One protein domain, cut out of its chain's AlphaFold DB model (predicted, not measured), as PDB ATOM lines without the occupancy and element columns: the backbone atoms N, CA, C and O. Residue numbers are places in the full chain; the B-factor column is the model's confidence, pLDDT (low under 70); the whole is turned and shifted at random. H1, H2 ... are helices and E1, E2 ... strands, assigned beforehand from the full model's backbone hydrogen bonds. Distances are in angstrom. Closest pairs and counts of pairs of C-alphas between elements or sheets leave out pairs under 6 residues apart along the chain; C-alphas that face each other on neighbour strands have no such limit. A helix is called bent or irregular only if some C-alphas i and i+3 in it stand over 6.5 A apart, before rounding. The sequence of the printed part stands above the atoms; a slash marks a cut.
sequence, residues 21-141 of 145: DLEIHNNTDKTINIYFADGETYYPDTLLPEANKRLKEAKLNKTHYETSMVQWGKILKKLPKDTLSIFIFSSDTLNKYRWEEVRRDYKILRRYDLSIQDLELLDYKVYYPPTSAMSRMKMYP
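Overview. This is residues 21 to 141 of the 145 residues of an uncharacterized protein of Capnocytophaga ochracea (UniProt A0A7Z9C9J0). Picture a sandwich: a larger, strongly twisted sheet of five strands lies face to face with a small sheet of three, and the two come closest on one side at E3 and E4 and are near each other on the other side at E6 and E7. Short helices sit round this core: H2 and H3 at one end, H1 and H4 at the other, and H5 where the printed part goes from the small sheet to the last strand, E8. The 121 printed residues hold five named helices and eight named strands, in the order E1 E2 E3 E4 H1 E5 H2 H3 E6 H4 E7 H5 E8, a mixed class of helices and strands. The larger sheet, E3 - E2 - E5 - E6 - E8, is antiparallel throughout, and the small one, E4 - E1 - E7, is mixed. The whole is compact, with a radius of gyration of the C-alphas of 13.5 A, and spans 36 by 29 by 28 A.

Arrangement. Start at E1, residues 21 to 26, the inner strand of the small sheet. E4, residues 62 to 68, is antiparallel to it, with N 24 and O 64 2.8 A apart; E7, residues 125 to 128, is parallel to it, with N 126 and O 23 2.8 A apart. In the larger sheet look first at E2, residues 32 to 37, which forms a hairpin with the edge strand E3, residues 56 to 58; N 34 and O 56 are 2.7 A apart. On the other side of E2 is the antiparallel E5, residues 83 to 90, with N 89 and O 33 2.8 A apart. E6, residues 110 to 115, is antiparallel to E5, with N 86 and O 112 2.8 A apart, and to the edge strand E8, residues 138 to 140, with N 111 and O 140 2.8 A apart. The two sheets form a sandwich, two sheets face to face: the facing parts are 9.9 A centre to centre, their best planes 11 degrees apart, and the strands of one stand at 24 degrees to those of the other. H1, residues 72 to 76, and H4, residues 116 to 121, each only graze the larger sheet; they only just touch, with 3 pairs of C-alphas within 8 A, the closest being Gly 73 and Ile 116 at 5.7 A. H2, residues 91 to 96, is on the larger sheet, over E5, and stands up from it at 50 degrees; its height over the sheet is 6.2 A, on a local plane fitted to just 6 C-alphas. H3, residues 99 to 104, is close to H2 but not clearly touching, and about perpendicular at 89 degrees; their closest C-alphas, Leu 94 and Val 102, are 7.4 A apart. H5, residues 132 to 136, touches no helix and is on neither sheet; it is irregular, C-alphas 133 and 136 being 7.4 A apart. H1, H2, H3 and H4 have every O i to N i+4 pair within hydrogen-bond range; H5 has 0 of 1, and 1 of 2 O i to N i+3 pairs.

Along the chain. Find C-alpha 21 at (-18.264, -18.071, 25.302), where E1 begins its 15.4 A. E2 covers 16.3 A and E4 19.2 A. E5, the longest strand by residues, runs 23.2 A from C-alpha 83 at (-33.642, -17.683, 32.008). E6 covers 16.3 A, and E8 ends at C-alpha 140, (-40.499, -11.737, 20.936).

Size, cuts and confidence. The farthest C-alphas, of Lys 74 and Lys 96, are 36.7 A apart. The printed part has no cut. The link E2 to E3, residues 38 to 55, is long. Mean pLDDT of the printed part is 93.0; residues 40 to 46 are under 70.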
ATOM      1  N   ASP A  21     -17.725 -19.005  26.281       96.56
ATOM      2  CA  ASP A  21     -18.264 -18.071  25.302       96.56
ATOM      3  C   ASP A  21     -19.739 -18.354  25.024       96.56
ATOM      4  O   ASP A  21     -20.160 -19.504  24.887       96.56
ATOM      5  N   LEU A  22     -20.521 -17.279  24.947       97.69
ATOM      6  CA  LEU A  22     -21.838 -17.265  24.326       97.69
ATOM      7  C   LEU A  22     -21.732 -16.470  23.028       97.69
ATOM      8  O   LEU A  22     -21.416 -15.279  23.036       97.69
ATOM      9  N   GLU A  23     -21.982 -17.137  21.908       98.38
ATOM     10  CA  GLU A  23     -21.809 -16.562  20.582       98.38
ATOM     11  C   GLU A  23     -23.126 -15.993  20.061       98.38
ATOM     12  O   GLU A  23     -24.125 -16.705  19.958       98.38
ATOM     13  N   ILE A  24     -23.117 -14.720  19.663       98.50
ATOM     14  CA  ILE A  24     -24.222 -14.085  18.946       98.50
ATOM     15  C   ILE A  24     -23.808 -13.868  17.495       98.50
ATOM     16  O   ILE A  24     -22.996 -12.997  17.182       98.50
ATOM     17  N   HIS A  25     -24.382 -14.658  16.599       98.56
ATOM     18  CA  HIS A  25     -24.116 -14.611  15.166       98.56
ATOM     19  C   HIS A  25     -25.067 -13.627  14.495       98.56
ATOM     20  O   HIS A  25     -26.261 -13.907  14.354       98.56
ATOM     21  N   ASN A  26     -24.550 -12.472  14.081       98.50
ATOM     22  CA  ASN A  26     -25.299 -11.530  13.263       98.50
ATOM     23  C   ASN A  26     -25.174 -11.920  11.786       98.50
ATOM     24  O   ASN A  26     -24.201 -11.565  11.129       98.50
ATOM     25  N   ASN A  27     -26.184 -12.607  11.263       98.06
ATOM     26  CA  ASN A  27     -26.274 -13.049   9.870       98.06
ATOM     27  C   ASN A  27     -27.041 -12.053   8.985       98.06
ATOM     28  O   ASN A  27     -27.596 -12.432   7.953       98.06
ATOM     29  N   THR A  28     -27.143 -10.793   9.413       97.38
ATOM     30  CA  THR A  28     -27.717  -9.718   8.599       97.38
ATOM     31  C   THR A  28     -26.630  -8.876   7.945       97.38
ATOM     32  O   THR A  28     -25.468  -8.874   8.355       97.38
ATOM     33  N   ASP A  29     -27.040  -8.092   6.954       97.12
ATOM     34  CA  ASP A  29     -26.255  -7.048   6.299       97.12
ATOM     35  C   ASP A  29     -26.215  -5.728   7.095       97.12
ATOM     36  O   ASP A  29     -25.711  -4.719   6.602       97.12
ATOM     37  N   LYS A  30     -26.712  -5.719   8.340       97.19
ATOM     38  CA  LYS A  30     -26.768  -4.536   9.206       97.19
ATOM     39  C   LYS A  30     -26.047  -4.780  10.520       97.19
ATOM     40  O   LYS A  30     -26.052  -5.885  11.051       97.19
ATOM     41  N   THR A  31     -25.455  -3.733  11.083       98.25
ATOM     42  CA  THR A  31     -24.958  -3.776  12.462       98.25
ATOM     43  C   THR A  31     -26.140  -3.823  13.428       98.25
ATOM     44  O   THR A  31     -27.150  -3.134  13.243       98.25
ATOM     45  N   ILE A  32     -26.009  -4.657  14.456       98.62
ATOM     46  CA  ILE A  32     -26.966  -4.760  15.554       98.62
ATOM     47  C   ILE A  32     -26.265  -4.447  16.867       98.62
ATOM     48  O   ILE A  32     -25.063  -4.675  17.013       98.62
ATOM     49  N   ASN A  33     -27.045  -3.999  17.844       98.31
ATOM     50  CA  ASN A  33     -26.591  -3.908  19.222       98.31
ATOM     51  C   ASN A  33     -27.319  -4.947  20.077       98.31
ATOM     52  O   ASN A  33     -28.483  -5.266  19.832       98.31
ATOM     53  N   ILE A  34     -26.623  -5.474  21.075       97.38
ATOM     54  CA  ILE A  34     -27.041  -6.589  21.918       97.38
ATOM     55  C   ILE A  34     -27.027  -6.124  23.371       97.38
ATOM     56  O   ILE A  34     -26.098  -5.444  23.805       97.38
ATOM     57  N   TYR A  35     -28.050  -6.498  24.130       94.88
ATOM     58  CA  TYR A  35     -28.085  -6.337  25.577       94.88
ATOM     59  C   TYR A  35     -28.394  -7.678  26.242       94.88
ATOM     60  O   TYR A  35     -29.420  -8.293  25.943       94.88
ATOM     61  N   PHE A  36     -27.533  -8.096  27.167       93.12
ATOM     62  CA  PHE A  36     -27.722  -9.284  27.998       93.12
ATOM     63  C   PHE A  36     -28.325  -8.881  29.350       93.12
ATOM     64  O   PHE A  36     -27.748  -8.082  30.090       93.12
ATOM     65  N   ALA A  37     -29.496  -9.429  29.672       89.81
ATOM     66  CA  ALA A  37     -30.198  -9.208  30.936       89.81
ATOM     67  C   ALA A  37     -29.773 -10.245  31.988       89.81
ATOM     68  O   ALA A  37     -30.561 -11.061  32.464       89.81
ATOM     69  N   ASP A  38     -28.482 -10.232  32.299       84.44
ATOM     70  CA  ASP A  38     -27.804 -11.088  33.278       84.44
ATOM     71  C   ASP A  38     -27.363 -10.310  34.542       84.44
ATOM     72  O   ASP A  38     -26.524 -10.774  35.316       84.44
ATOM     73  N   GLY A  39     -27.916  -9.110  34.749       77.19
ATOM     74  CA  GLY A  39     -27.490  -8.143  35.767       77.19
ATOM     75  C   GLY A  39     -28.618  -7.187  36.160       77.19
ATOM     76  O   GLY A  39     -29.689  -7.629  36.528       77.19
ATOM     77  N   GLU A  40     -28.408  -5.871  36.059       64.56
ATOM     78  CA  GLU A  40     -29.355  -4.822  36.516       64.56
ATOM     79  C   GLU A  40     -30.817  -4.985  36.054       64.56
ATOM     80  O   GLU A  40     -31.733  -4.452  36.675       64.56
ATOM     81  N   THR A  41     -31.045  -5.714  34.965       64.19
ATOM     82  CA  THR A  41     -32.368  -6.121  34.507       64.19
ATOM     83  C   THR A  41     -32.412  -7.635  34.447       64.19
ATOM     84  O   THR A  41     -31.530  -8.261  33.858       64.19
ATOM     85  N   TYR A  42     -33.460  -8.206  35.030       65.69
ATOM     86  CA  TYR A  42     -33.653  -9.640  35.131       65.69
ATOM     87  C   TYR A  42     -35.027 -10.033  34.594       65.69
ATOM     88  O   TYR A  42     -36.037  -9.437  34.958       65.69
ATOM     89  N   TYR A  43     -35.092 -11.103  33.804       59.31
ATOM     90  CA  TYR A  43     -36.358 -11.784  33.521       59.31
ATOM     91  C   TYR A  43     -37.066 -12.155  34.845       59.31
ATOM     92  O   TYR A  43     -36.371 -12.505  35.786       59.31
ATOM     93  N   PRO A  44     -38.409 -12.124  34.988       58.44
ATOM     94  CA  PRO A  44     -39.420 -11.830  33.981       58.44
ATOM     95  C   PRO A  44     -39.655 -10.343  33.726       58.44
ATOM     96  O   PRO A  44     -40.600 -10.032  33.002       58.44
ATOM     97  N   ASP A  45     -38.848  -9.441  34.290       62.44
ATOM     98  CA  ASP A  45     -38.961  -8.034  33.945       62.44
ATOM     99  C   ASP A  45     -38.511  -7.838  32.493       62.44
ATOM    100  O   ASP A  45     -37.343  -7.975  32.130       62.44
ATOM    101  N   THR A  46     -39.490  -7.615  31.621       65.19
ATOM    102  CA  THR A  46     -39.253  -7.354  30.204       65.19
ATOM    103  C   THR A  46     -38.867  -5.905  29.951       65.19
ATOM    104  O   THR A  46     -38.603  -5.551  28.803       65.19
ATOM    105  N   LEU A  47     -38.895  -5.052  30.980       78.81
ATOM    106  CA  LEU A  47     -38.512  -3.658  30.867       78.81
ATOM    107  C   LEU A  47     -37.018  -3.573  30.592       78.81
ATOM    108  O   LEU A  47     -36.198  -4.165  31.279       78.81
ATOM    109  N   LEU A  48     -36.654  -2.806  29.575       88.12
ATOM    110  CA  LEU A  48     -35.262  -2.457  29.319       88.12
ATOM    111  C   LEU A  48     -34.708  -1.606  30.483       88.12
ATOM    112  O   LEU A  48     -35.483  -0.841  31.066       88.12
ATOM    113  N   PRO A  49     -33.399  -1.667  30.798       87.19
ATOM    114  CA  PRO A  49     -32.787  -0.902  31.893       87.19
ATOM    115  C   PRO A  49     -32.910   0.607  31.693       87.19
ATOM    116  O   PRO A  49     -33.030   1.087  30.566       87.19
ATOM    117  N   GLU A  50     -32.797   1.377  32.778       87.56
ATOM    118  CA  GLU A  50     -32.823   2.843  32.706       87.56
ATOM    119  C   GLU A  50     -31.706   3.444  31.872       87.56
ATOM    120  O   GLU A  50     -31.951   4.389  31.127       87.56
ATOM    121  N   ALA A  51     -30.517   2.850  31.924       86.50
ATOM    122  CA  ALA A  51     -29.368   3.284  31.150       86.50
ATOM    123  C   ALA A  51     -28.941   2.217  30.134       86.50
ATOM    124  O   ALA A  51     -29.009   1.016  30.386       86.50
ATOM    125  N   ASN A  52     -28.411   2.659  28.996       85.94
ATOM    126  CA  ASN A  52     -27.971   1.805  27.889       85.94
ATOM    127  C   ASN A  52     -26.476   1.425  27.942       85.94
ATOM    128  O   ASN A  52     -25.887   1.049  26.930       85.94
ATOM    129  N   LYS A  53     -25.847   1.498  29.123       86.25
ATOM    130  CA  LYS A  53     -24.385   1.374  29.305       86.25
ATOM    131  C   LYS A  53     -23.794   0.016  28.910       86.25
ATOM    132  O   LYS A  53     -22.588  -0.080  28.707       86.25
ATOM    133  N   ARG A  54     -24.614  -1.039  28.832       88.62
ATOM    134  CA  ARG A  54     -24.161  -2.418  28.566       88.62
ATOM    135  C   ARG A  54     -24.400  -2.884  27.129       88.62
ATOM    136  O   ARG A  54     -24.198  -4.061  26.853       88.62
ATOM    137  N   LEU A  55     -24.834  -1.997  26.230       93.94
ATOM    138  CA  LEU A  55     -25.010  -2.356  24.824       93.94
ATOM    139  C   LEU A  55     -23.676  -2.792  24.208       93.94
ATOM    140  O   LEU A  55     -22.661  -2.107  24.334       93.94
ATOM    141  N   LYS A  56     -23.700  -3.935  23.529       96.00
ATOM    142  CA  LYS A  56     -22.576  -4.496  22.781       96.00
ATOM    143  C   LYS A  56     -22.876  -4.431  21.296       96.00
ATOM    144  O   LYS A  56     -23.993  -4.726  20.893       96.00
ATOM    145  N   GLU A  57     -21.899  -4.072  20.481       96.88
ATOM    146  CA  GLU A  57     -22.065  -4.056  19.028       96.88
ATOM    147  C   GLU A  57     -21.717  -5.426  18.425       96.88
ATOM    148  O   GLU A  57     -20.695  -6.027  18.768       96.88
ATOM    149  N   ALA A  58     -22.534  -5.883  17.476       97.00
ATOM    150  CA  ALA A  58     -22.209  -6.967  16.557       97.00
ATOM    151  C   ALA A  58     -22.320  -6.460  15.114       97.00
ATOM    152  O   ALA A  58     -23.408  -6.165  14.608       97.00
ATOM    153  N   LYS A  59     -21.173  -6.368  14.435       97.06
ATOM    154  CA  LYS A  59     -21.099  -5.943  13.030       97.06
ATOM    155  C   LYS A  59     -21.847  -6.918  12.118       97.06
ATOM    156  O   LYS A  59     -22.030  -8.083  12.464       97.06
ATOM    157  N   LEU A  60     -22.273  -6.431  10.955       97.06
ATOM    158  CA  LEU A  60     -22.900  -7.248   9.915       97.06
ATOM    159  C   LEU A  60     -22.058  -8.488   9.570       97.06
ATOM    160  O   LEU A  60     -20.835  -8.388   9.453       97.06
ATOM    161  N   ASN A  61     -22.703  -9.640   9.381       96.50
ATOM    162  CA  ASN A  61     -22.054 -10.921   9.066       96.50
ATOM    163  C   ASN A  61     -20.866 -11.264   9.991       96.50
ATOM    164  O   ASN A  61     -19.847 -11.804   9.544       96.50
ATOM    165  N   LYS A  62     -20.959 -10.896  11.275       97.88
ATOM    166  CA  LYS A  62     -19.945 -11.172  12.301       97.88
ATOM    167  C   LYS A  62     -20.567 -11.770  13.555       97.88
ATOM    168  O   LYS A  62     -21.735 -11.553  13.871       97.88
ATOM    169  N   THR A  63     -19.729 -12.486  14.289       98.00
ATOM    170  CA  THR A  63     -20.052 -13.055  15.593       98.00
ATOM    171  C   THR A  63     -19.571 -12.115  16.692       98.00
ATOM    172  O   THR A  63     -18.441 -11.625  16.653       98.00
ATOM    173  N   HIS A  64     -20.437 -11.857  17.664       97.88
ATOM    174  CA  HIS A  64     -20.073 -11.260  18.940       97.88
ATOM    175  C   HIS A  64     -19.906 -12.367  19.980       97.88
ATOM    176  O   HIS A  64     -20.730 -13.276  20.041       97.88
ATOM    177  N   TYR A  65     -18.859 -12.273  20.794       97.06
ATOM    178  CA  TYR A  65     -18.554 -13.230  21.851       97.06
ATOM    179  C   TYR A  65     -18.792 -12.551  23.196       97.06
ATOM    180  O   TYR A  65     -18.089 -11.597  23.535       97.06
ATOM    181  N   GLU A  66     -19.775 -13.035  23.951       95.81
ATOM    182  CA  GLU A  66     -19.922 -12.677  25.360       95.81
ATOM    183  C   GLU A  66     -19.162 -13.724  26.180       95.81
ATOM    184  O   GLU A  66     -19.636 -14.838  26.422       95.81
ATOM    185  N   THR A  67     -17.924 -13.379  26.526       94.25
ATOM    186  CA  THR A  67     -16.987 -14.268  27.212       94.25
ATOM    187  C   THR A  67     -17.132 -14.147  28.721       94.25
ATOM    188  O   THR A  67     -17.032 -13.058  29.287       94.25
ATOM    189  N   SER A  68     -17.278 -15.285  29.396       92.75
ATOM    190  CA  SER A  68     -17.358 -15.352  30.853       92.75
ATOM    191  C   SER A  68     -16.305 -16.288  31.446       92.75
ATOM    192  O   SER A  68     -16.046 -17.365  30.919       92.75
ATOM    193  N   MET A  69     -15.743 -15.927  32.602       92.38
ATOM    194  CA  MET A  69     -14.927 -16.836  33.431       92.38
ATOM    195  C   MET A  69     -15.788 -17.805  34.266       92.38
ATOM    196  O   MET A  69     -15.294 -18.745  34.889       92.38
ATOM    197  N   VAL A  70     -17.101 -17.576  34.307       92.00
ATOM    198  CA  VAL A  70     -18.079 -18.388  35.033       92.00
ATOM    199  C   VAL A  70     -18.984 -19.095  34.032       92.00
ATOM    200  O   VAL A  70     -19.541 -18.465  33.139       92.00
ATOM    201  N   GLN A  71     -19.188 -20.399  34.216       93.31
ATOM    202  CA  GLN A  71     -20.132 -21.177  33.409       93.31
ATOM    203  C   GLN A  71     -21.499 -20.495  33.324       93.31
ATOM    204  O   GLN A  71     -22.097 -20.193  34.359       93.31
ATOM    205  N   TRP A  72     -22.033 -20.364  32.110       93.94
ATOM    206  CA  TRP A  72     -23.353 -19.783  31.867       93.94
ATOM    207  C   TRP A  72     -24.450 -20.437  32.708       93.94
ATOM    208  O   TRP A  72     -25.229 -19.727  33.328       93.94
ATOM    209  N   GLY A  73     -24.444 -21.761  32.884       93.44
ATOM    210  CA  GLY A  73     -25.401 -22.428  33.776       93.44
ATOM    211  C   GLY A  73     -25.358 -21.944  35.235       93.44
ATOM    212  O   GLY A  73     -26.386 -21.925  35.905       93.44
ATOM    213  N   LYS A  74     -24.198 -21.507  35.750       93.06
ATOM    214  CA  LYS A  74     -24.093 -20.894  37.090       93.06
ATOM    215  C   LYS A  74     -24.576 -19.444  37.105       93.06
ATOM    216  O   LYS A  74     -25.060 -18.999  38.141       93.06
ATOM    217  N   ILE A  75     -24.419 -18.723  35.997       92.06
ATOM    218  CA  ILE A  75     -24.945 -17.363  35.828       92.06
ATOM    219  C   ILE A  75     -26.470 -17.420  35.768       92.06
ATOM    220  O   ILE A  75     -27.126 -16.783  36.583       92.06
ATOM    221  N   LEU A  76     -27.025 -18.258  34.886       92.38
ATOM    222  CA  LEU A  76     -28.466 -18.416  34.687       92.38
ATOM    223  C   LEU A  76     -29.183 -18.820  35.977       92.38
ATOM    224  O   LEU A  76     -30.222 -18.250  36.264       92.38
ATOM    225  N   LYS A  77     -28.589 -19.685  36.813       91.06
ATOM    226  CA  LYS A  77     -29.132 -20.053  38.140       91.06
ATOM    227  C   LYS A  77     -29.332 -18.886  39.113       91.06
ATOM    228  O   LYS A  77     -30.015 -19.036  40.121       91.06
ATOM    229  N   LYS A  78     -28.665 -17.755  38.878       88.56
ATOM    230  CA  LYS A  78     -28.844 -16.526  39.665       88.56
ATOM    231  C   LYS A  78     -29.892 -15.603  39.049       88.56
ATOM    232  O   LYS A  78     -30.327 -14.669  39.716       88.56
ATOM    233  N   LEU A  79     -30.270 -15.844  37.795       87.50
ATOM    234  CA  LEU A  79     -31.326 -15.109  37.117       87.50
ATOM    235  C   LEU A  79     -32.677 -15.674  37.557       87.50
ATOM    236  O   LEU A  79     -32.811 -16.881  37.778       87.50
ATOM    237  N   PRO A  80     -33.719 -14.846  37.666       82.25
ATOM    238  CA  PRO A  80     -35.023 -15.360  38.020       82.25
ATOM    239  C   PRO A  80     -35.532 -16.295  36.919       82.25
ATOM    240  O   PRO A  80     -35.426 -16.017  35.724       82.25
ATOM    241  N   LYS A  81     -36.104 -17.425  37.349       84.62
ATOM    242  CA  LYS A  81     -36.593 -18.506  36.477       84.62
ATOM    243  C   LYS A  81     -35.509 -19.127  35.580       84.62
ATOM    244  O   LYS A  81     -35.848 -19.650  34.521       84.62
ATOM    245  N   ASP A  82     -34.237 -19.044  35.968       89.25
ATOM    246  CA  ASP A  82     -33.121 -19.690  35.267       89.25
ATOM    247  C   ASP A  82     -33.028 -19.330  33.768       89.25
ATOM    248  O   ASP A  82     -32.623 -20.147  32.939       89.25
ATOM    249  N   THR A  83     -33.456 -18.115  33.403       91.94
ATOM    250  CA  THR A  83     -33.642 -17.683  32.008       91.94
ATOM    251  C   THR A  83     -32.873 -16.396  31.728       91.94
ATOM    252  O   THR A  83     -33.041 -15.398  32.429       91.94
ATOM    253  N   LEU A  84     -32.074 -16.400  30.663       93.69
ATOM    254  CA  LEU A  84     -31.364 -15.233  30.150       93.69
ATOM    255  C   LEU A  84     -32.188 -14.552  29.056       93.69
ATOM    256  O   LEU A  84     -32.458 -15.154  28.014       93.69
ATOM    257  N   SER A  85     -32.536 -13.280  29.258       93.94
ATOM    258  CA  SER A  85     -33.094 -12.456  28.184       93.94
ATOM    259  C   SER A  85     -31.977 -11.755  27.402       93.94
ATOM    260  O   SER A  85     -31.142 -11.058  27.978       93.94
ATOM    261  N   ILE A  86     -31.976 -11.917  26.080       95.56
ATOM    262  CA  ILE A  86     -31.033 -11.284  25.149       95.56
ATOM    263  C   ILE A  86     -31.835 -10.390  24.214       95.56
ATOM    264  O   ILE A  86     -32.677 -10.874  23.457       95.56
ATOM    265  N   PHE A  87     -31.585  -9.088  24.260       96.31
ATOM    266  CA  PHE A  87     -32.278  -8.102  23.439       96.31
ATOM    267  C   PHE A  87     -31.391  -7.678  22.277       96.31
ATOM    268  O   PHE A  87     -30.226  -7.342  22.466       96.31
ATOM    269  N   ILE A  88     -31.970  -7.670  21.084       97.94
ATOM    270  CA  ILE A  88     -31.333  -7.281  19.836       97.94
ATOM    271  C   ILE A  88     -31.980  -5.994  19.338       97.94
ATOM    272  O   ILE A  88     -33.205  -5.896  19.234       97.94
ATOM    273  N   PHE A  89     -31.150  -5.026  18.981       98.06
ATOM    274  CA  PHE A  89     -31.544  -3.708  18.506       98.06
ATOM    275  C   PHE A  89     -30.899  -3.419  17.159       98.06
ATOM    276  O   PHE A  89     -29.780  -3.845  16.886       98.06
ATOM    277  N   SER A  90     -31.581  -2.630  16.337       98.00
ATOM    278  CA  SER A  90     -30.962  -2.022  15.161       98.00
ATOM    279  C   SER A  90     -30.071  -0.873  15.626       98.00
ATOM    280  O   SER A  90     -30.535  -0.009  16.374       98.00
ATOM    281  N   SER A  91     -28.821  -0.827  15.158       97.94
ATOM    282  CA  SER A  91     -27.939   0.310  15.445       97.94
ATOM    283  C   SER A  91     -28.519   1.620  14.889       97.94
ATOM    284  O   SER A  91     -28.490   2.633  15.581       97.94
ATOM    285  N   ASP A  92     -29.175   1.596  13.722       97.88
ATOM    286  CA  ASP A  92     -29.878   2.765  13.160       97.88
ATOM    287  C   ASP A  92     -30.994   3.274  14.081       97.88
ATOM    288  O   ASP A  92     -31.178   4.478  14.252       97.88
ATOM    289  N   THR A  93     -31.739   2.355  14.706       97.88
ATOM    290  CA  THR A  93     -32.802   2.713  15.657       97.88
ATOM    291  C   THR A  93     -32.219   3.403  16.885       97.88
ATOM    292  O   THR A  93     -32.748   4.423  17.319       97.88
ATOM    293  N   LEU A  94     -31.111   2.885  17.414       97.56
ATOM    294  CA  LEU A  94     -30.442   3.467  18.578       97.56
ATOM    295  C   LEU A  94     -29.767   4.810  18.275       97.56
ATOM    296  O   LEU A  94     -29.657   5.639  19.169       97.56
ATOM    297  N   ASN A  95     -29.361   5.044  17.027       97.25
ATOM    298  CA  ASN A  95     -28.825   6.333  16.586       97.25
ATOM    299  C   ASN A  95     -29.925   7.376  16.340       97.25
ATOM    300  O   ASN A  95     -29.673   8.575  16.427       97.25
ATOM    301  N   LYS A  96     -31.141   6.930  16.005       98.25
ATOM    302  CA  LYS A  96     -32.266   7.807  15.664       98.25
ATOM    303  C   LYS A  96     -33.072   8.266  16.877       98.25
ATOM    304  O   LYS A  96     -33.541   9.400  16.889       98.25
ATOM    305  N   TYR A  97     -33.295   7.381  17.844       97.81
ATOM    306  CA  TYR A  97     -34.187   7.632  18.977       97.81
ATOM    307  C   TYR A  97     -33.406   7.708  20.281       97.81
ATOM    308  O   TYR A  97     -32.427   6.989  20.478       97.81
ATOM    309  N   ARG A  98     -33.887   8.527  21.218       96.81
ATOM    310  CA  ARG A  98     -33.340   8.533  22.575       96.81
ATOM    311  C   ARG A  98     -33.633   7.206  23.266       96.81
ATOM    312  O   ARG A  98     -34.647   6.561  22.992       96.81
ATOM    313  N   TRP A  99     -32.791   6.825  24.226       94.94
ATOM    314  CA  TRP A  99     -32.974   5.566  24.951       94.94
ATOM    315  C   TRP A  99     -34.338   5.488  25.644       94.94
ATOM    316  O   TRP A  99     -35.001   4.458  25.569       94.94
ATOM    317  N   GLU A 100     -34.823   6.591  26.221       94.44
ATOM    318  CA  GLU A 100     -36.151   6.639  26.843       94.44
ATOM    319  C   GLU A 100     -37.275   6.275  25.857       94.44
ATOM    320  O   GLU A 100     -38.220   5.574  26.217       94.44
ATOM    321  N   GLU A 101     -37.161   6.700  24.597       96.19
ATOM    322  CA  GLU A 101     -38.127   6.391  23.539       96.19
ATOM    323  C   GLU A 101     -38.014   4.939  23.072       96.19
ATOM    324  O   GLU A 101     -39.023   4.290  22.801       96.19
ATOM    325  N   VAL A 102     -36.788   4.409  23.005       96.19
ATOM    326  CA  VAL A 102     -36.534   2.993  22.706       96.19
ATOM    327  C   VAL A 102     -37.173   2.099  23.766       96.19
ATOM    328  O   VAL A 102     -37.818   1.114  23.408       96.19
ATOM    329  N   ARG A 103     -37.047   2.459  25.051       93.19
ATOM    330  CA  ARG A 103     -37.675   1.743  26.170       93.19
ATOM    331  C   ARG A 103     -39.196   1.841  26.128       93.19
ATOM    332  O   ARG A 103     -39.863   0.811  26.142       93.19
ATOM    333  N   ARG A 104     -39.728   3.067  26.073       93.31
ATOM    334  CA  ARG A 104     -41.171   3.345  26.134       93.31
ATOM    335  C   ARG A 104     -41.928   2.670  24.996       93.31
ATOM    336  O   ARG A 104     -42.956   2.050  25.235       93.31
ATOM    337  N   ASP A 105     -41.397   2.763  23.780       95.31
ATOM    338  CA  ASP A 105     -42.052   2.226  22.586       95.31
ATOM    339  C   ASP A 105     -41.539   0.818  22.230       95.31
ATOM    340  O   ASP A 105     -41.856   0.292  21.163       95.31
ATOM    341  N   TYR A 106     -40.708   0.228  23.098       93.50
ATOM    342  CA  TYR A 106     -40.156  -1.119  22.983       93.50
ATOM    343  C   TYR A 106     -39.517  -1.418  21.610       93.50
ATOM    344  O   TYR A 106     -39.780  -2.450  20.987       93.50
ATOM    345  N   LYS A 107     -38.673  -0.494  21.120       95.75
ATOM    346  CA  LYS A 107     -38.081  -0.498  19.763       95.75
ATOM    347  C   LYS A 107     -36.934  -1.507  19.609       95.75
ATOM    348  O   LYS A 107     -35.803  -1.147  19.281       95.75
ATOM    349  N   ILE A 108     -37.225  -2.776  19.860       96.56
ATOM    350  CA  ILE A 108     -36.297  -3.894  19.691       96.56
ATOM    351  C   ILE A 108     -36.561  -4.626  18.376       96.56
ATOM    352  O   ILE A 108     -37.688  -4.660  17.887       96.56
ATOM    353  N   LEU A 109     -35.531  -5.261  17.821       97.31
ATOM    354  CA  LEU A 109     -35.674  -6.186  16.693       97.31
ATOM    355  C   LEU A 109     -36.127  -7.572  17.162       97.31
ATOM    356  O   LEU A 109     -36.943  -8.233  16.515       97.31
ATOM    357  N   ARG A 110     -35.550  -8.038  18.275       97.12
ATOM    358  CA  ARG A 110     -35.837  -9.355  18.848       97.12
ATOM    359  C   ARG A 110     -35.457  -9.390  20.322       97.12
ATOM    360  O   ARG A 110     -34.481  -8.767  20.722       97.12
ATOM    361  N   ARG A 111     -36.191 -10.162  21.114       96.31
ATOM    362  CA  ARG A 111     -35.780 -10.638  22.435       96.31
ATOM    363  C   ARG A 111     -35.804 -12.155  22.427       96.31
ATOM    364  O   ARG A 111     -36.834 -12.721  22.067       96.31
ATOM    365  N   TYR A 112     -34.718 -12.790  22.835       96.75
ATOM    366  CA  TYR A 112     -34.672 -14.217  23.139       96.75
ATOM    367  C   TYR A 112     -34.738 -14.395  24.649       96.75
ATOM    368  O   TYR A 112     -34.032 -13.686  25.352       96.75
ATOM    369  N   ASP A 113     -35.569 -15.308  25.141       95.50
ATOM    370  CA  ASP A 113     -35.632 -15.690  26.552       95.50
ATOM    371  C   ASP A 113     -35.174 -17.154  26.636       95.50
ATOM    372  O   ASP A 113     -35.965 -18.061  26.374       95.50
ATOM    373  N   LEU A 114     -33.888 -17.379  26.914       96.06
ATOM    374  CA  LEU A 114     -33.238 -18.686  26.777       96.06
ATOM    375  C   LEU A 114     -32.912 -19.290  28.144       96.06
ATOM    376  O   LEU A 114     -32.238 -18.668  28.968       96.06
ATOM    377  N   SER A 115     -33.376 -20.514  28.371       95.56
ATOM    378  CA  SER A 115     -32.943 -21.345  29.496       95.56
ATOM    379  C   SER A 115     -31.547 -21.926  29.246       95.56
ATOM    380  O   SER A 115     -31.022 -21.870  28.133       95.56
ATOM    381  N   ILE A 116     -30.944 -22.546  30.265       96.06
ATOM    382  CA  ILE A 116     -29.674 -23.257  30.075       96.06
ATOM    383  C   ILE A 116     -29.815 -24.416  29.079       96.06
ATOM    384  O   ILE A 116     -28.922 -24.619  28.265       96.06
ATOM    385  N   GLN A 117     -30.957 -25.110  29.067       96.38
ATOM    386  CA  GLN A 117     -31.227 -26.188  28.114       96.38
ATOM    387  C   GLN A 117     -31.326 -25.662  26.679       96.38
ATOM    388  O   GLN A 117     -30.863 -26.325  25.753       96.38
ATOM    389  N   ASP A 118     -31.894 -24.467  26.486       97.62
ATOM    390  CA  ASP A 118     -31.920 -23.825  25.169       97.62
ATOM    391  C   ASP A 118     -30.502 -23.476  24.699       97.62
ATOM    392  O   ASP A 118     -30.166 -23.714  23.540       97.62
ATOM    393  N   LEU A 119     -29.655 -22.948  25.593       97.25
ATOM    394  CA  LEU A 119     -28.258 -22.640  25.273       97.25
ATOM    395  C   LEU A 119     -27.451 -23.903  24.944       97.25
ATOM    396  O   LEU A 119     -26.706 -23.905  23.968       97.25
ATOM    397  N   GLU A 120     -27.625 -24.982  25.708       97.00
ATOM    398  CA  GLU A 120     -26.981 -26.276  25.450       97.00
ATOM    399  C   GLU A 120     -27.435 -26.881  24.114       97.00
ATOM    400  O   GLU A 120     -26.604 -27.362  23.346       97.00
ATOM    401  N   LEU A 121     -28.733 -26.803  23.793       97.75
ATOM    402  CA  LEU A 121     -29.276 -27.263  22.511       97.75
ATOM    403  C   LEU A 121     -28.690 -26.491  21.319       97.75
ATOM    404  O   LEU A 121     -28.556 -27.045  20.228       97.75
ATOM    405  N   LEU A 122     -28.361 -25.217  21.523       97.62
ATOM    406  CA  LEU A 122     -27.736 -24.358  20.521       97.62
ATOM    407  C   LEU A 122     -26.211 -24.464  20.476       97.62
ATOM    408  O   LEU A 122     -25.604 -23.746  19.684       97.62
ATOM    409  N   ASP A 123     -25.581 -25.293  21.313       97.56
ATOM    410  CA  ASP A 123     -24.120 -25.297  21.482       97.56
ATOM    411  C   ASP A 123     -23.581 -23.877  21.756       97.56
ATOM    412  O   ASP A 123     -22.583 -23.437  21.192       97.56
ATOM    413  N   TYR A 124     -24.321 -23.118  22.576       97.81
ATOM    414  CA  TYR A 124     -24.045 -21.722  22.932       97.81
ATOM    415  C   TYR A 124     -23.922 -20.765  21.727       97.81
ATOM    416  O   TYR A 124     -23.320 -19.698  21.841       97.81
ATOM    417  N   LYS A 125     -24.541 -21.104  20.585       98.44
ATOM    418  CA  LYS A 125     -24.576 -20.286  19.359       98.44
ATOM    419  C   LYS A 125     -25.981 -19.764  19.081       98.44
ATOM    420  O   LYS A 125     -26.851 -20.466  18.566       98.44
ATOM    421  N   VAL A 126     -26.206 -18.497  19.397       98.50
ATOM    422  CA  VAL A 126     -27.480 -17.806  19.181       98.50
ATOM    423  C   VAL A 126     -27.406 -17.007  17.886       98.50
ATOM    424  O   VAL A 126     -26.490 -16.215  17.679       98.50
ATOM    425  N   TYR A 127     -28.392 -17.179  17.010       98.50
ATOM    426  CA  TYR A 127     -28.409 -16.532  15.700       98.50
ATOM    427  C   TYR A 127     -29.402 -15.373  15.655       98.50
ATOM    428  O   TYR A 127     -30.521 -15.458  16.168       98.50
ATOM    429  N   TYR A 128     -29.007 -14.284  15.001       98.25
ATOM    430  CA  TYR A 128     -29.905 -13.224  14.572       98.25
ATOM    431  C   TYR A 128     -29.738 -12.987  13.060       98.25
ATOM    432  O   TYR A 128     -28.635 -12.660  12.625       98.25
ATOM    433  N   PRO A 129     -30.804 -13.121  12.247       98.00
ATOM    434  CA  PRO A 129     -32.163 -13.528  12.615       98.00
ATOM    435  C   PRO A 129     -32.216 -14.983  13.123       98.00
ATOM    436  O   PRO A 129     -31.279 -15.747  12.875       98.00
ATOM    437  N   PRO A 130     -33.278 -15.387  13.847       98.00
ATOM    438  CA  PRO A 130     -33.361 -16.737  14.396       98.00
ATOM    439  C   PRO A 130     -33.448 -17.786  13.282       98.00
ATOM    440  O   PRO A 130     -34.138 -17.595  12.278       98.00
ATOM    441  N   THR A 131     -32.788 -18.926  13.480       97.62
ATOM    442  CA  THR A 131     -32.873 -20.075  12.566       97.62
ATOM    443  C   THR A 131     -34.120 -20.918  12.851       97.62
ATOM    444  O   THR A 131     -34.782 -20.760  13.878       97.62
ATOM    445  N   SER A 132     -34.447 -21.861  11.963       96.62
ATOM    446  CA  SER A 132     -35.559 -22.803  12.172       96.62
ATOM    447  C   SER A 132     -35.386 -23.673  13.422       96.62
ATOM    448  O   SER A 132     -36.376 -24.007  14.075       96.62
ATOM    449  N   ALA A 133     -34.144 -23.979  13.815       95.88
ATOM    450  CA  ALA A 133     -33.835 -24.691  15.057       95.88
ATOM    451  C   ALA A 133     -34.305 -23.918  16.303       95.88
ATOM    452  O   ALA A 133     -34.740 -24.520  17.281       95.88
ATOM    453  N   MET A 134     -34.312 -22.583  16.234       97.62
ATOM    454  CA  MET A 134     -34.768 -21.703  17.311       97.62
ATOM    455  C   MET A 134     -36.290 -21.494  17.316       97.62
ATOM    456  O   MET A 134     -36.805 -20.795  18.181       97.62
ATOM    457  N   SER A 135     -37.048 -22.086  16.386       96.75
ATOM    458  CA  SER A 135     -38.489 -21.813  16.211       96.75
ATOM    459  C   SER A 135     -39.358 -22.094  17.441       96.75
ATOM    460  O   SER A 135     -40.403 -21.465  17.614       96.75
ATOM    461  N   ARG A 136     -38.930 -23.029  18.299       96.19
ATOM    462  CA  ARG A 136     -39.621 -23.400  19.546       96.19
ATOM    463  C   ARG A 136     -39.138 -22.621  20.771       96.19
ATOM    464  O   ARG A 136     -39.773 -22.715  21.818       96.19
ATOM    465  N   MET A 137     -38.052 -21.858  20.650       96.38
ATOM    466  CA  MET A 137     -37.505 -21.076  21.756       96.38
ATOM    467  C   MET A 137     -38.375 -19.863  22.036       96.38
ATOM    468  O   MET A 137     -38.988 -19.272  21.139       96.38
ATOM    469  N   LYS A 138     -38.425 -19.472  23.307       95.56
ATOM    470  CA  LYS A 138     -39.199 -18.310  23.708       95.56
ATOM    471  C   LYS A 138     -38.536 -17.047  23.163       95.56
ATOM    472  O   LYS A 138     -37.384 -16.743  23.457       95.56
ATOM    473  N   MET A 139     -39.288 -16.301  22.360       96.25
ATOM    474  CA  MET A 139     -38.815 -15.056  21.770       96.25
ATOM    475  C   MET A 139     -39.953 -14.081  21.477       96.25
ATOM    476  O   MET A 139     -41.115 -14.479  21.335       96.25
ATOM    477  N   TYR A 140     -39.602 -12.802  21.367       95.06
ATOM    478  CA  TYR A 140     -40.499 -11.737  20.936       95.06
ATOM    479  C   TYR A 140     -39.851 -10.859  19.851       95.06
ATOM    480  O   TYR A 140     -38.759 -10.347  20.088       95.06
ATOM    481  N   PRO A 141     -40.513 -10.616  18.707       95.25
ATOM    482  CA  PRO A 141     -41.712 -11.315  18.235       95.25
ATOM    483  C   PRO A 141     -41.491 -12.832  18.124       95.25
ATOM    484  O   PRO A 141     -40.354 -13.303  18.186       95.25
TER     485      PRO A 141